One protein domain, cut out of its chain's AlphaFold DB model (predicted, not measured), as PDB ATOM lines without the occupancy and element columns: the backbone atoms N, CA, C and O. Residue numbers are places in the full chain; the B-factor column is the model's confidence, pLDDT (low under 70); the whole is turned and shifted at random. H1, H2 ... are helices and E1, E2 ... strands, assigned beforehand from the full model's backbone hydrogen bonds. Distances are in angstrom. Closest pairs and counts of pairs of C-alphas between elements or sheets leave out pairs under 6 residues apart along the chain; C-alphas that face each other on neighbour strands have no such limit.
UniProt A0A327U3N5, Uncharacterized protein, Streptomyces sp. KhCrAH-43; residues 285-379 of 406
ATOM      1  N   HIS A 285       9.642  57.186  35.555       85.38
ATOM      2  CA  HIS A 285       9.437  57.924  36.794       85.38
ATOM      3  C   HIS A 285       7.988  58.407  36.993       85.38
ATOM      4  O   HIS A 285       7.509  58.427  38.125       85.38
ATOM      5  N   ALA A 286       7.264  58.779  35.931       81.00
ATOM      6  CA  ALA A 286       5.875  59.229  36.044       81.00
ATOM      7  C   ALA A 286       4.873  58.065  36.078       81.00
ATOM      8  O   ALA A 286       3.852  58.163  36.758       81.00
ATOM      9  N   THR A 287       5.189  56.968  35.395       79.19
ATOM     10  CA  THR A 287       4.253  55.893  35.037       79.19
ATOM     11  C   THR A 287       4.530  54.560  35.725       79.19
ATOM     12  O   THR A 287       3.914  53.560  35.372       79.19
ATOM     13  N   MET A 288       5.427  54.526  36.720       83.31
ATOM     14  CA  MET A 288       5.696  53.296  37.470       83.31
ATOM     15  C   MET A 288       4.403  52.712  38.066       83.31
ATOM     16  O   MET A 288       3.675  53.457  38.736       83.31
ATOM     17  N   PRO A 289       4.134  51.408  37.864       78.19
ATOM     18  CA  PRO A 289       2.935  50.752  38.368       78.19
ATOM     19  C   PRO A 289       2.883  50.704  39.891       78.19
ATOM     20  O   PRO A 289       3.904  50.796  40.581       78.19
ATOM     21  N   GLY A 290       1.677  50.483  40.405       84.00
ATOM     22  CA  GLY A 290       1.458  50.166  41.807       84.00
ATOM     23  C   GLY A 290       1.497  51.357  42.766       84.00
ATOM     24  O   GLY A 290       1.495  52.532  42.389       84.00
ATOM     25  N   ALA A 291       1.494  51.029  44.056       86.00
ATOM     26  CA  ALA A 291       1.456  52.001  45.137       86.00
ATOM     27  C   ALA A 291       2.835  52.642  45.342       86.00
ATOM     28  O   ALA A 291       3.861  51.962  45.379       86.00
ATOM     29  N   VAL A 292       2.866  53.964  45.513       91.19
ATOM     30  CA  VAL A 292       4.108  54.697  45.797       91.19
ATOM     31  C   VAL A 292       4.645  54.300  47.169       91.19
ATOM     32  O   VAL A 292       3.920  54.342  48.162       91.19
ATOM     33  N   ILE A 293       5.935  53.969  47.230       89.44
ATOM     34  CA  ILE A 293       6.630  53.695  48.488       89.44
ATOM     35  C   ILE A 293       7.170  55.019  49.028       89.44
ATOM     36  O   ILE A 293       8.015  55.673  48.413       89.44
ATOM     37  N   THR A 294       6.675  55.429  50.190       87.81
ATOM     38  CA  THR A 294       7.106  56.655  50.870       87.81
ATOM     39  C   THR A 294       8.539  56.542  51.396       87.81
ATOM     40  O   THR A 294       9.055  55.453  51.638       87.81
ATOM     41  N   GLY A 295       9.193  57.679  51.652       83.12
ATOM     42  CA  GLY A 295      10.551  57.684  52.212       83.12
ATOM     43  C   GLY A 295      10.670  56.944  53.554       83.12
ATOM     44  O   GLY A 295      11.673  56.281  53.799       83.12
ATOM     45  N   GLU A 296       9.646  57.002  54.410       84.56
ATOM     46  CA  GLU A 296       9.614  56.237  55.666       84.56
ATOM     47  C   GLU A 296       9.521  54.727  55.404       84.56
ATOM     48  O   GLU A 296      10.257  53.940  56.002       84.56
ATOM     49  N   GLN A 297       8.677  54.327  54.452       87.69
ATOM     50  CA  GLN A 297       8.544  52.938  54.020       87.69
ATOM     51  C   GLN A 297       9.838  52.390  53.407       87.69
ATOM     52  O   GLN A 297      10.188  51.245  53.675       87.69
ATOM     53  N   VAL A 298      10.613  53.202  52.675       86.38
ATOM     54  CA  VAL A 298      11.934  52.785  52.164       86.38
ATOM     55  C   VAL A 298      12.900  52.440  53.311       86.38
ATOM     56  O   VAL A 298      13.699  51.508  53.202       86.38
ATOM     57  N   GLN A 299      12.806  53.117  54.462       84.88
ATOM     58  CA  GLN A 299      13.635  52.775  55.623       84.88
ATOM     59  C   GLN A 299      13.333  51.359  56.137       84.88
ATOM     60  O   GLN A 299      14.249  50.612  56.496       84.88
ATOM     61  N   ARG A 300      12.061  50.956  56.095       86.56
ATOM     62  CA  ARG A 300      11.562  49.637  56.513       86.56
ATOM     63  C   ARG A 300      11.247  48.720  55.327       86.56
ATOM     64  O   ARG A 300      10.449  47.804  55.450       86.56
ATOM     65  N   ILE A 301      11.900  48.934  54.182       88.00
ATOM     66  CA  ILE A 301      11.534  48.260  52.927       88.00
ATOM     67  C   ILE A 301      11.587  46.731  53.018       88.00
ATOM     68  O   ILE A 301      10.802  46.065  52.362       88.00
ATOM     69  N   ALA A 302      12.454  46.164  53.864       84.62
ATOM     70  CA  ALA A 302      12.519  44.718  54.076       84.62
ATOM     71  C   ALA A 302      11.182  44.120  54.561       84.62
ATOM     72  O   ALA A 302      10.876  42.992  54.190       84.62
ATOM     73  N   ASP A 303      10.387  44.889  55.312       84.06
ATOM     74  CA  ASP A 303       9.063  44.487  55.809       84.06
ATOM     75  C   ASP A 303       7.994  44.549  54.701       84.06
ATOM     76  O   ASP A 303       6.920  43.971  54.832       84.06
ATOM     77  N   LEU A 304       8.285  45.261  53.605       82.56
ATOM     78  CA  LEU A 304       7.414  45.412  52.437       82.56
ATOM     79  C   LEU A 304       7.767  44.448  51.300       82.56
ATOM     80  O   LEU A 304       7.004  44.350  50.341       82.56
ATOM     81  N   LEU A 305       8.915  43.773  51.374       86.94
ATOM     82  CA  LEU A 305       9.342  42.772  50.404       86.94
ATOM     83  C   LEU A 305       8.839  41.394  50.849       86.94
ATOM     84  O   LEU A 305       9.227  40.895  51.906       86.94
ATOM     85  N   GLU A 306       7.969  40.789  50.044       81.62
ATOM     86  CA  GLU A 306       7.282  39.534  50.377       81.62
ATOM     87  C   GLU A 306       8.048  38.279  49.946       81.62
ATOM     88  O   GLU A 306       7.869  37.227  50.558       81.62
ATOM     89  N   ALA A 307       8.943  38.391  48.961       83.25
ATOM     90  CA  ALA A 307       9.735  37.274  48.454       83.25
ATOM     91  C   ALA A 307      11.144  37.230  49.057       83.25
ATOM     92  O   ALA A 307      11.703  38.244  49.484       83.25
ATOM     93  N   ASP A 308      11.735  36.038  49.103       86.25
ATOM     94  CA  ASP A 308      13.095  35.836  49.618       86.25
ATOM     95  C   ASP A 308      14.172  36.262  48.620       86.25
ATOM     96  O   ASP A 308      15.242  36.726  49.025       86.25
ATOM     97  N   GLU A 309      13.858  36.193  47.329       88.38
ATOM     98  CA  GLU A 309      14.747  36.544  46.231       88.38
ATOM     99  C   GLU A 309      14.014  37.327  45.147       88.38
ATOM    100  O   GLU A 309      12.805  37.192  44.936       88.38
ATOM    101  N   TYR A 310      14.784  38.152  44.449       90.12
ATOM    102  CA  TYR A 310      14.313  39.022  43.392       90.12
ATOM    103  C   TYR A 310      15.280  38.997  42.219       90.12
ATOM    104  O   TYR A 310      16.490  39.113  42.406       90.12
ATOM    105  N   VAL A 311      14.741  38.944  41.009       89.00
ATOM    106  CA  VAL A 311      15.487  39.216  39.785       89.00
ATOM    107  C   VAL A 311      15.493  40.713  39.526       89.00
ATOM    108  O   VAL A 311      14.444  41.358  39.553       89.00
ATOM    109  N   ILE A 312      16.672  41.276  39.276       89.81
ATOM    110  CA  ILE A 312      16.810  42.682  38.894       89.81
ATOM    111  C   ILE A 312      16.785  42.813  37.371       89.81
ATOM    112  O   ILE A 312      17.462  42.074  36.664       89.81
ATOM    113  N   GLN A 313      16.036  43.790  36.866       87.69
ATOM    114  CA  GLN A 313      16.163  44.263  35.492       87.69
ATOM    115  C   GLN A 313      16.396  45.767  35.472       87.69
ATOM    116  O   GLN A 313      15.755  46.519  36.207       87.69
ATOM    117  N   LEU A 314      17.311  46.202  34.616       86.81
ATOM    118  CA  LEU A 314      17.649  47.599  34.386       86.81
ATOM    119  C   LEU A 314      16.951  48.072  33.118       86.81
ATOM    120  O   LEU A 314      16.855  47.324  32.148       86.81
ATOM    121  N   ARG A 315      16.468  49.313  33.100       84.00
ATOM    122  CA  ARG A 315      15.892  49.879  31.882       84.00
ATOM    123  C   ARG A 315      16.952  50.618  31.083       84.00
ATOM    124  O   ARG A 315      17.551  51.569  31.581       84.00
ATOM    125  N   ALA A 316      17.115  50.224  29.828       77.56
ATOM    126  CA  ALA A 316      17.944  50.911  28.849       77.56
ATOM    127  C   ALA A 316      17.198  50.967  27.515       77.56
ATOM    128  O   ALA A 316      16.505  50.020  27.152       77.56
ATOM    129  N   THR A 317      17.298  52.097  26.806       68.56
ATOM    130  CA  THR A 317      16.694  52.287  25.469       68.56
ATOM    131  C   THR A 317      15.210  51.898  25.379       68.56
ATOM    132  O   THR A 317      14.766  51.345  24.382       68.56
ATOM    133  N   GLY A 318      14.438  52.167  26.437       67.06
ATOM    134  CA  GLY A 318      13.003  51.868  26.489       67.06
ATOM    135  C   GLY A 318      12.648  50.437  26.904       67.06
ATOM    136  O   GLY A 318      11.489  50.197  27.212       67.06
ATOM    137  N   THR A 319      13.612  49.527  27.034       70.88
ATOM    138  CA  THR A 319      13.380  48.104  27.329       70.88
ATOM    139  C   THR A 319      14.047  47.662  28.633       70.88
ATOM    140  O   THR A 319      15.002  48.285  29.104       70.88
ATOM    141  N   TRP A 320      13.497  46.620  29.264       79.81
ATOM    142  CA  TRP A 320      14.032  46.019  30.488       79.81
ATOM    143  C   TRP A 320      15.037  44.922  30.139       79.81
ATOM    144  O   TRP A 320      14.713  44.004  29.395       79.81
ATOM    145  N   HIS A 321      16.232  44.998  30.713       77.06
ATOM    146  CA  HIS A 321      17.327  44.064  30.464       77.06
ATOM    147  C   HIS A 321      17.793  43.445  31.768       77.06
ATOM    148  O   HIS A 321      17.815  44.107  32.807       77.06
ATOM    149  N   LEU A 322      18.200  42.182  31.716       80.81
ATOM    150  CA  LEU A 322      18.958  41.591  32.811       80.81
ATOM    151  C   LEU A 322      20.375  42.186  32.836       80.81
ATOM    152  O   LEU A 322      20.901  42.540  31.777       80.81
ATOM    153  N   PRO A 323      21.006  42.289  34.017       77.19
ATOM    154  CA  PRO A 323      22.428  42.582  34.108       77.19
ATOM    155  C   PRO A 323      23.272  41.580  33.318       77.19
ATOM    156  O   PRO A 323      22.816  40.489  32.960       77.19
ATOM    157  N   HIS A 324      24.526  41.948  33.078       73.94
ATOM    158  CA  HIS A 324      25.504  41.029  32.509       73.94
ATOM    159  C   HIS A 324      25.723  39.818  33.431       73.94
ATOM    160  O   HIS A 324      25.481  39.892  34.634       73.94
ATOM    161  N   HIS A 325      26.165  38.684  32.880       68.00
ATOM    162  CA  HIS A 325      26.325  37.439  33.645       68.00
ATOM    163  C   HIS A 325      27.409  37.497  34.740       68.00
ATOM    164  O   HIS A 325      27.388  36.673  35.652       68.00
ATOM    165  N   ASP A 326      28.339  38.450  34.667       70.50
ATOM    166  CA  ASP A 326      29.337  38.740  35.704       70.50
ATOM    167  C   ASP A 326      28.771  39.581  36.863       70.50
ATOM    168  O   ASP A 326      29.385  39.678  37.929       70.50
ATOM    169  N   GLU A 327      27.566  40.129  36.698       69.25
ATOM    170  CA  GLU A 327      26.805  40.786  37.749       69.25
ATOM    171  C   GLU A 327      25.707  39.851  38.290       69.25
ATOM    172  O   GLU A 327      25.035  39.141  37.536       69.25
ATOM    173  N   PRO A 328      25.462  39.830  39.612       63.69
ATOM    174  CA  PRO A 328      24.389  39.020  40.169       63.69
ATOM    175  C   PRO A 328      23.023  39.562  39.718       63.69
ATOM    176  O   PRO A 328      22.523  40.553  40.250       63.69
ATOM    177  N   GLY A 329      22.395  38.871  38.763       73.81
ATOM    178  CA  GLY A 329      21.030  39.148  38.296       73.81
ATOM    179  C   GLY A 329      19.933  38.764  39.297       73.81
ATOM    180  O   GLY A 329      18.774  39.127  39.105       73.81
ATOM    181  N   ILE A 330      20.297  38.066  40.378       84.81
ATOM    182  CA  ILE A 330      19.417  37.677  41.482       84.81
ATOM    183  C   ILE A 330      19.945  38.299  42.774       84.81
ATOM    184  O   ILE A 330      21.128  38.198  43.102       84.81
ATOM    185  N   LEU A 331      19.049  38.930  43.525       86.69
ATOM    186  CA  LEU A 331      19.326  39.557  44.806       86.69
ATOM    187  C   LEU A 331      18.387  38.994  45.870       86.69
ATOM    188  O   LEU A 331      17.173  38.949  45.696       86.69
ATOM    189  N   THR A 332      18.941  38.651  47.025       89.62
ATOM    190  CA  THR A 332      18.144  38.330  48.213       89.62
ATOM    191  C   THR A 332      17.333  39.545  48.669       89.62
ATOM    192  O   THR A 332      17.735  40.698  48.472       89.62
ATOM    193  N   ARG A 333      16.244  39.305  49.403       89.06
ATOM    194  CA  ARG A 333      15.417  40.334  50.056       89.06
ATOM    195  C   ARG A 333      16.255  41.392  50.776       89.06
ATOM    196  O   ARG A 333      16.014  42.595  50.661       89.06
ATOM    197  N   ARG A 334      17.290  40.953  51.503       88.25
ATOM    198  CA  ARG A 334      18.204  41.834  52.243       88.25
ATOM    199  C   ARG A 334      19.054  42.701  51.313       88.25
ATOM    200  O   ARG A 334      19.280  43.870  51.632       88.25
ATOM    201  N   GLN A 335      19.531  42.150  50.198       89.12
ATOM    202  CA  GLN A 335      20.308  42.890  49.202       89.12
ATOM    203  C   GLN A 335      19.439  43.922  48.485       89.12
ATOM    204  O   GLN A 335      19.841  45.082  48.431       89.12
ATOM    205  N   VAL A 336      18.228  43.558  48.047       91.12
ATOM    206  CA  VAL A 336      17.267  44.510  47.460       91.12
ATOM    207  C   VAL A 336      16.978  45.650  48.431       91.12
ATOM    208  O   VAL A 336      17.132  46.820  48.083       91.12
ATOM    209  N   ALA A 337      16.655  45.330  49.687       91.62
ATOM    210  CA  ALA A 337      16.396  46.339  50.707       91.62
ATOM    211  C   ALA A 337      17.585  47.292  50.922       91.62
ATOM    212  O   ALA A 337      17.405  48.503  51.063       91.62
ATOM    213  N   ALA A 338      18.810  46.761  50.944       89.69
ATOM    214  CA  ALA A 338      20.019  47.568  51.064       89.69
ATOM    215  C   ALA A 338      20.247  48.458  49.831       89.69
ATOM    216  O   ALA A 338      20.610  49.623  49.990       89.69
ATOM    217  N   THR A 339      20.008  47.939  48.625       90.00
ATOM    218  CA  THR A 339      20.142  48.687  47.368       90.00
ATOM    219  C   THR A 339      19.138  49.832  47.291       90.00
ATOM    220  O   THR A 339      19.539  50.961  47.022       90.00
ATOM    221  N   LEU A 340      17.865  49.592  47.620       91.19
ATOM    222  CA  LEU A 340      16.822  50.623  47.600       91.19
ATOM    223  C   LEU A 340      17.093  51.747  48.614       91.19
ATOM    224  O   LEU A 340      16.958  52.925  48.280       91.19
ATOM    225  N   ARG A 341      17.561  51.409  49.825       91.38
ATOM    226  CA  ARG A 341      17.994  52.408  50.821       91.38
ATOM    227  C   ARG A 341      19.183  53.228  50.324       91.38
ATOM    228  O   ARG A 341      19.143  54.449  50.373       91.38
ATOM    229  N   ARG A 342      20.214  52.573  49.775       88.44
ATOM    230  CA  ARG A 342      21.388  53.268  49.215       88.44
ATOM    231  C   ARG A 342      21.021  54.175  48.047       88.44
ATOM    232  O   ARG A 342      21.590  55.256  47.941       88.44
ATOM    233  N   ALA A 343      20.106  53.742  47.183       87.31
ATOM    234  CA  ALA A 343      19.619  54.553  46.076       87.31
ATOM    235  C   ALA A 343      18.941  55.822  46.611       87.31
ATOM    236  O   ALA A 343      19.306  56.923  46.214       87.31
ATOM    237  N   ARG A 344      18.061  55.685  47.612       87.56
ATOM    238  CA  ARG A 344      17.446  56.829  48.298       87.56
ATOM    239  C   ARG A 344      18.484  57.782  48.896       87.56
ATOM    240  O   ARG A 344      18.373  58.984  48.685       87.56
ATOM    241  N   ASP A 345      19.459  57.256  49.634       86.88
ATOM    242  CA  ASP A 345      20.444  58.068  50.361       86.88
ATOM    243  C   ASP A 345      21.408  58.815  49.423       86.88
ATOM    244  O   ASP A 345      21.927  59.874  49.775       86.88
ATOM    245  N   ARG A 346      21.672  58.262  48.230       83.19
ATOM    246  CA  ARG A 346      22.565  58.858  47.222       83.19
ATOM    247  C   ARG A 346      21.861  59.842  46.292       83.19
ATOM    248  O   ARG A 346      22.523  60.704  45.716       83.19
ATOM    249  N   SER A 347      20.551  59.712  46.119       81.31
ATOM    250  CA  SER A 347      19.770  60.603  45.265       81.31
ATOM    251  C   SER A 347      19.418  61.908  45.976       81.31
ATOM    252  O   SER A 347      19.297  61.980  47.200       81.31
ATOM    253  N   ARG A 348      19.210  62.973  45.194       77.81
ATOM    254  CA  ARG A 348      18.684  64.225  45.742       77.81
ATOM    255  C   ARG A 348      17.240  63.999  46.223       77.81
ATOM    256  O   ARG A 348      16.495  63.245  45.591       77.81
ATOM    257  N   PRO A 349      16.804  64.649  47.317       72.88
ATOM    258  CA  PRO A 349      15.423  64.541  47.773       72.88
ATOM    259  C   PRO A 349      14.435  64.864  46.642       72.88
ATOM    260  O   PRO A 349      14.550  65.904  45.998       72.88
ATOM    261  N   GLY A 350      13.482  63.962  46.396       70.56
ATOM    262  CA  GLY A 350      12.438  64.125  45.380       70.56
ATOM    263  C   GLY A 350      12.829  63.758  43.945       70.56
ATOM    264  O   GLY A 350      11.964  63.818  43.078       70.56
ATOM    265  N   THR A 351      14.081  63.362  43.673       81.88
ATOM    266  CA  THR A 351      14.491  62.952  42.314       81.88
ATOM    267  C   THR A 351      14.372  61.456  42.072       81.88
ATOM    268  O   THR A 351      14.319  61.047  40.922       81.88
ATOM    269  N   ILE A 352      14.350  60.652  43.136       90.00
ATOM    270  CA  ILE A 352      14.137  59.208  43.066       90.00
ATOM    271  C   ILE A 352      12.735  58.860  43.553       90.00
ATOM    272  O   ILE A 352      12.283  59.340  44.598       90.00
ATOM    273  N   ARG A 353      12.057  58.000  42.802       90.69
ATOM    274  CA  ARG A 353      10.742  57.466  43.140       90.69
ATOM    275  C   ARG A 353      10.827  55.950  43.242       90.69
ATOM    276  O   ARG A 353      11.582  55.303  42.517       90.69
ATOM    277  N   PHE A 354      10.006  55.410  44.130       93.19
ATOM    278  CA  PHE A 354       9.833  53.983  44.349       93.19
ATOM    279  C   PHE A 354       8.343  53.652  44.274       93.19
ATOM    280  O   PHE A 354       7.515  54.409  44.793       93.19
ATOM    281  N   SER A 355       7.991  52.528  43.667       91.44
ATOM    282  CA  SER A 355       6.633  51.986  43.726       91.44
ATOM    283  C   SER A 355       6.658  50.470  43.860       91.44
ATOM    284  O   SER A 355       7.659  49.823  43.550       91.44
ATOM    285  N   ARG A 356       5.564  49.915  44.373       90.25
ATOM    286  CA  ARG A 356       5.362  48.478  44.522       90.25
ATOM    287  C   ARG A 356       4.029  48.086  43.898       90.25
ATOM    288  O   ARG A 356       2.995  48.640  44.271       90.25
ATOM    289  N   ASP A 357       4.062  47.116  43.000       84.12
ATOM    290  CA  ASP A 357       2.872  46.541  42.380       84.12
ATOM    291  C   ASP A 357       2.263  45.411  43.234       84.12
ATOM    292  O   ASP A 357       2.859  44.912  44.196       84.12
ATOM    293  N   SER A 358       1.032  45.042  42.893       78.00
ATOM    294  CA  SER A 358       0.213  44.004  43.518       78.00
ATOM    295  C   SER A 358       0.832  42.607  43.459       78.00
ATOM    296  O   SER A 358       0.590  41.806  44.358       78.00
ATOM    297  N   ASP A 359       1.671  42.332  42.461       72.50
ATOM    298  CA  ASP A 359       2.408  41.072  42.321       72.50
ATOM    299  C   ASP A 359       3.703  41.028  43.159       72.50
ATOM    300  O   ASP A 359       4.407  40.020  43.175       72.50
ATOM    301  N   GLY A 360       4.016  42.114  43.878       78.50
ATOM    302  CA  GLY A 360       5.218  42.247  44.696       78.50
ATOM    303  C   GLY A 360       6.427  42.827  43.960       78.50
ATOM    304  O   GLY A 360       7.474  43.004  44.591       78.50
ATOM    305  N   THR A 361       6.302  43.165  42.672       88.00
ATOM    306  CA  THR A 361       7.355  43.825  41.893       88.00
ATOM    307  C   THR A 361       7.623  45.226  42.424       88.00
ATOM    308  O   THR A 361       6.704  46.017  42.644       88.00
ATOM    309  N   VAL A 362       8.900  45.553  42.625       92.69
ATOM    310  CA  VAL A 362       9.325  46.884  43.076       92.69
ATOM    311  C   VAL A 362      10.003  47.625  41.939       92.69
ATOM    312  O   VAL A 362      10.968  47.128  41.368       92.69
ATOM    313  N   TYR A 363       9.546  48.839  41.654       92.50
ATOM    314  CA  TYR A 363      10.139  49.730  40.662       92.50
ATOM    315  C   TYR A 363      10.891  50.860  41.358       92.50
ATOM    316  O   TYR A 363      10.453  51.391  42.382       92.50
ATOM    317  N   VAL A 364      12.019  51.250  40.777       93.75
ATOM    318  CA  VAL A 364      12.788  52.427  41.173       93.75
ATOM    319  C   VAL A 364      13.187  53.212  39.933       93.75
ATOM    320  O   VAL A 364      13.602  52.634  38.932       93.75
ATOM    321  N   SER A 365      13.083  54.537  39.992       92.06
ATOM    322  CA  SER A 365      13.594  55.407  38.933       92.06
ATOM    323  C   SER A 365      14.027  56.755  39.485       92.06
ATOM    324  O   SER A 365      13.355  57.304  40.358       92.06
ATOM    325  N   ASP A 366      15.119  57.300  38.951       86.88
ATOM    326  CA  ASP A 366      15.644  58.627  39.283       86.88
ATOM    327  C   ASP A 366      15.582  59.623  38.111       86.88
ATOM    328  O   ASP A 366      16.350  60.582  38.064       86.88
ATOM    329  N   THR A 367      14.663  59.396  37.161       79.19
ATOM    330  CA  THR A 367      14.491  60.093  35.863       79.19
ATOM    331  C   THR A 367      15.536  59.780  34.793       79.19
ATOM    332  O   THR A 367      15.181  59.794  33.616       79.19
ATOM    333  N   ALA A 368      16.775  59.451  35.167       79.69
ATOM    334  CA  ALA A 368      17.832  59.080  34.223       79.69
ATOM    335  C   ALA A 368      17.926  57.562  34.044       79.69
ATOM    336  O   ALA A 368      18.130  57.068  32.937       79.69
ATOM    337  N   GLN A 369      17.760  56.823  35.136       85.38
ATOM    338  CA  GLN A 369      17.812  55.373  35.179       85.38
ATOM    339  C   GLN A 369      16.536  54.816  35.806       85.38
ATOM    340  O   GLN A 369      15.793  55.492  36.534       85.38
ATOM    341  N   ALA A 370      16.263  53.555  35.499       88.81
ATOM    342  CA  ALA A 370      15.219  52.800  36.159       88.81
ATOM    343  C   ALA A 370      15.646  51.348  36.341       88.81
ATOM    344  O   ALA A 370      16.360  50.789  35.511       88.81
ATOM    345  N   ALA A 371      15.174  50.743  37.423       91.75
ATOM    346  CA  ALA A 371      15.303  49.320  37.670       91.75
ATOM    347  C   ALA A 371      13.980  48.770  38.203       91.75
ATOM    348  O   ALA A 371      13.195  49.492  38.825       91.75
ATOM    349  N   ARG A 372      13.751  47.481  37.981       92.44
ATOM    350  CA  ARG A 372      12.689  46.727  38.639       92.44
ATOM    351  C   ARG A 372      13.247  45.480  39.301       92.44
ATOM    352  O   ARG A 372      14.205  44.889  38.810       92.44
ATOM    353  N   TYR A 373      12.628  45.101  40.407       93.31
ATOM    354  CA  TYR A 373      12.951  43.923  41.197       93.31
ATOM    355  C   TYR A 373      11.727  43.016  41.179       93.31
ATOM    356  O   TYR A 373      10.721  43.317  41.823       93.31
ATOM    357  N   LEU A 374      11.815  41.937  40.411       89.25
ATOM    358  CA  LEU A 374      10.757  40.956  40.199       89.25
ATOM    359  C   LEU A 374      10.912  39.820  41.216       89.25
ATOM    360  O   LEU A 374      11.977  39.204  41.235       89.25
ATOM    361  N   PRO A 375       9.906  39.511  42.047       86.69
ATOM    362  CA  PRO A 375       9.938  38.324  42.894       86.69
ATOM    363  C   PRO A 375      10.232  37.062  42.078       86.69
ATOM    364  O   PRO A 375       9.580  36.815  41.061       86.69
ATOM    365  N   THR A 376      11.166  36.222  42.529       79.44
ATOM    366  CA  THR A 376      11.463  34.948  41.841       79.44
ATOM    367  C   THR A 376      10.261  34.005  41.818       79.44
ATOM    368  O   THR A 376      10.133  33.194  40.909       79.44
ATOM    369  N   THR A 377       9.311  34.166  42.744       75.94
ATOM    370  CA  THR A 377       8.027  33.447  42.764       75.94
ATOM    371  C   THR A 377       7.142  33.723  41.545       75.94
ATOM    372  O   THR A 377       6.244  32.933  41.265       75.94
ATOM    373  N   LEU A 378       7.376  34.820  40.814       68.56
ATOM    374  CA  LEU A 378       6.691  35.110  39.548       68.56
ATOM    375  C   LEU A 378       7.353  34.406  38.352       68.56
ATOM    376  O   LEU A 378       6.776  34.377  37.267       68.56
ATOM    377  N   LEU A 379       8.548  33.838  38.535       70.25
ATOM    378  CA  LEU A 379       9.344  33.204  37.490       70.25
ATOM    379  C   LEU A 379       9.266  31.676  37.643       70.25
ATOM    380  O   LEU A 379      10.042  31.089  38.396       70.25
TER     381      LEU A 379
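This is residues 285 to 379 of the 406 residues of an uncharacterized protein of Streptomyces sp. KhCrAH-43 (UniProt A0A327U3N5). A strongly twisted sheet of six strands curls round one long helix, H3, and two short helices, H1 and H2, pack on H3. The sheet's longest strand, E1, has the short strands E2 and E3 on one side and E6 on the other; beyond E6 come E5 and then E4, and the sheet is branched and antiparallel throughout. The printed part has 95 residues with three named helices and six named strands, in the order H1 H2 E1 E2 E3 H3 E4 E5 E6, a mixed class of helices and strands. It is compact, with a radius of gyration of the C-alphas of 12.3 A, and rounded, spanning 32 by 31 by 23 A.

Find C-alpha 309 at (14.747, 36.544, 46.231); from there E1, residues 309 to 316, runs 22.8 A to C-alpha 316 at (17.944, 50.911, 28.849). E2 is residues 319 to 321 and E3 residues 330 to 332. E6, residues 370 to 375, is 16.8 A long; E5 is residues 362 to 365, 10.4 A, and E4 residues 353 to 356, 10.6 A. H3, residues 333 to 346, runs 20.1 A to C-alpha 346 at (22.565, 58.858, 47.222). H1 is residues 295 to 299 and H2 residues 301 to 304.

Start at E1, whose pairing is staggered. With E2 it forms a hairpin, where N 314 and O 321 are 2.8 A apart; with E3, N 310 and O 331 are 2.8 A apart. On the other side of E1, look at E6, where N 313 and O 372 are 2.9 A apart. E4, E5 and E6 form a meander, each strand the antiparallel neighbour of the one before: between E5 and E6, N 364 and O 371 are within hydrogen-bond range at 2.9 A, and between E4 and E5, N 355 and O 363 are within hydrogen-bond range at 3.0 A. H3 is on the sheet, which curls round its residues 333 to 344; the closest C-alphas of H3 and E5 are those of Leu 340 and Val 364, 7.8 A apart. H2 touches H3, closest at the C-alphas of Ala 302 and Ala 337, 5.4 A. H1 touches H3 at those of Val 298 and Arg 341, 6.2 A, and only grazes the sheet. In H1 and H3 every O i to N i+4 pair is within hydrogen-bond range; H2 is too short for one.

The C-alphas farthest apart are those of Pro 349 and Leu 379, 33.5 A. The printed part has no cut, and no link is long. Residues 291 to 292 pair antiparallel with residues 355 to 356 of E4. The mean pLDDT of the printed part is 83.7; look for values under 70 at residues 317 to 318, 325, 327 to 328 and 378.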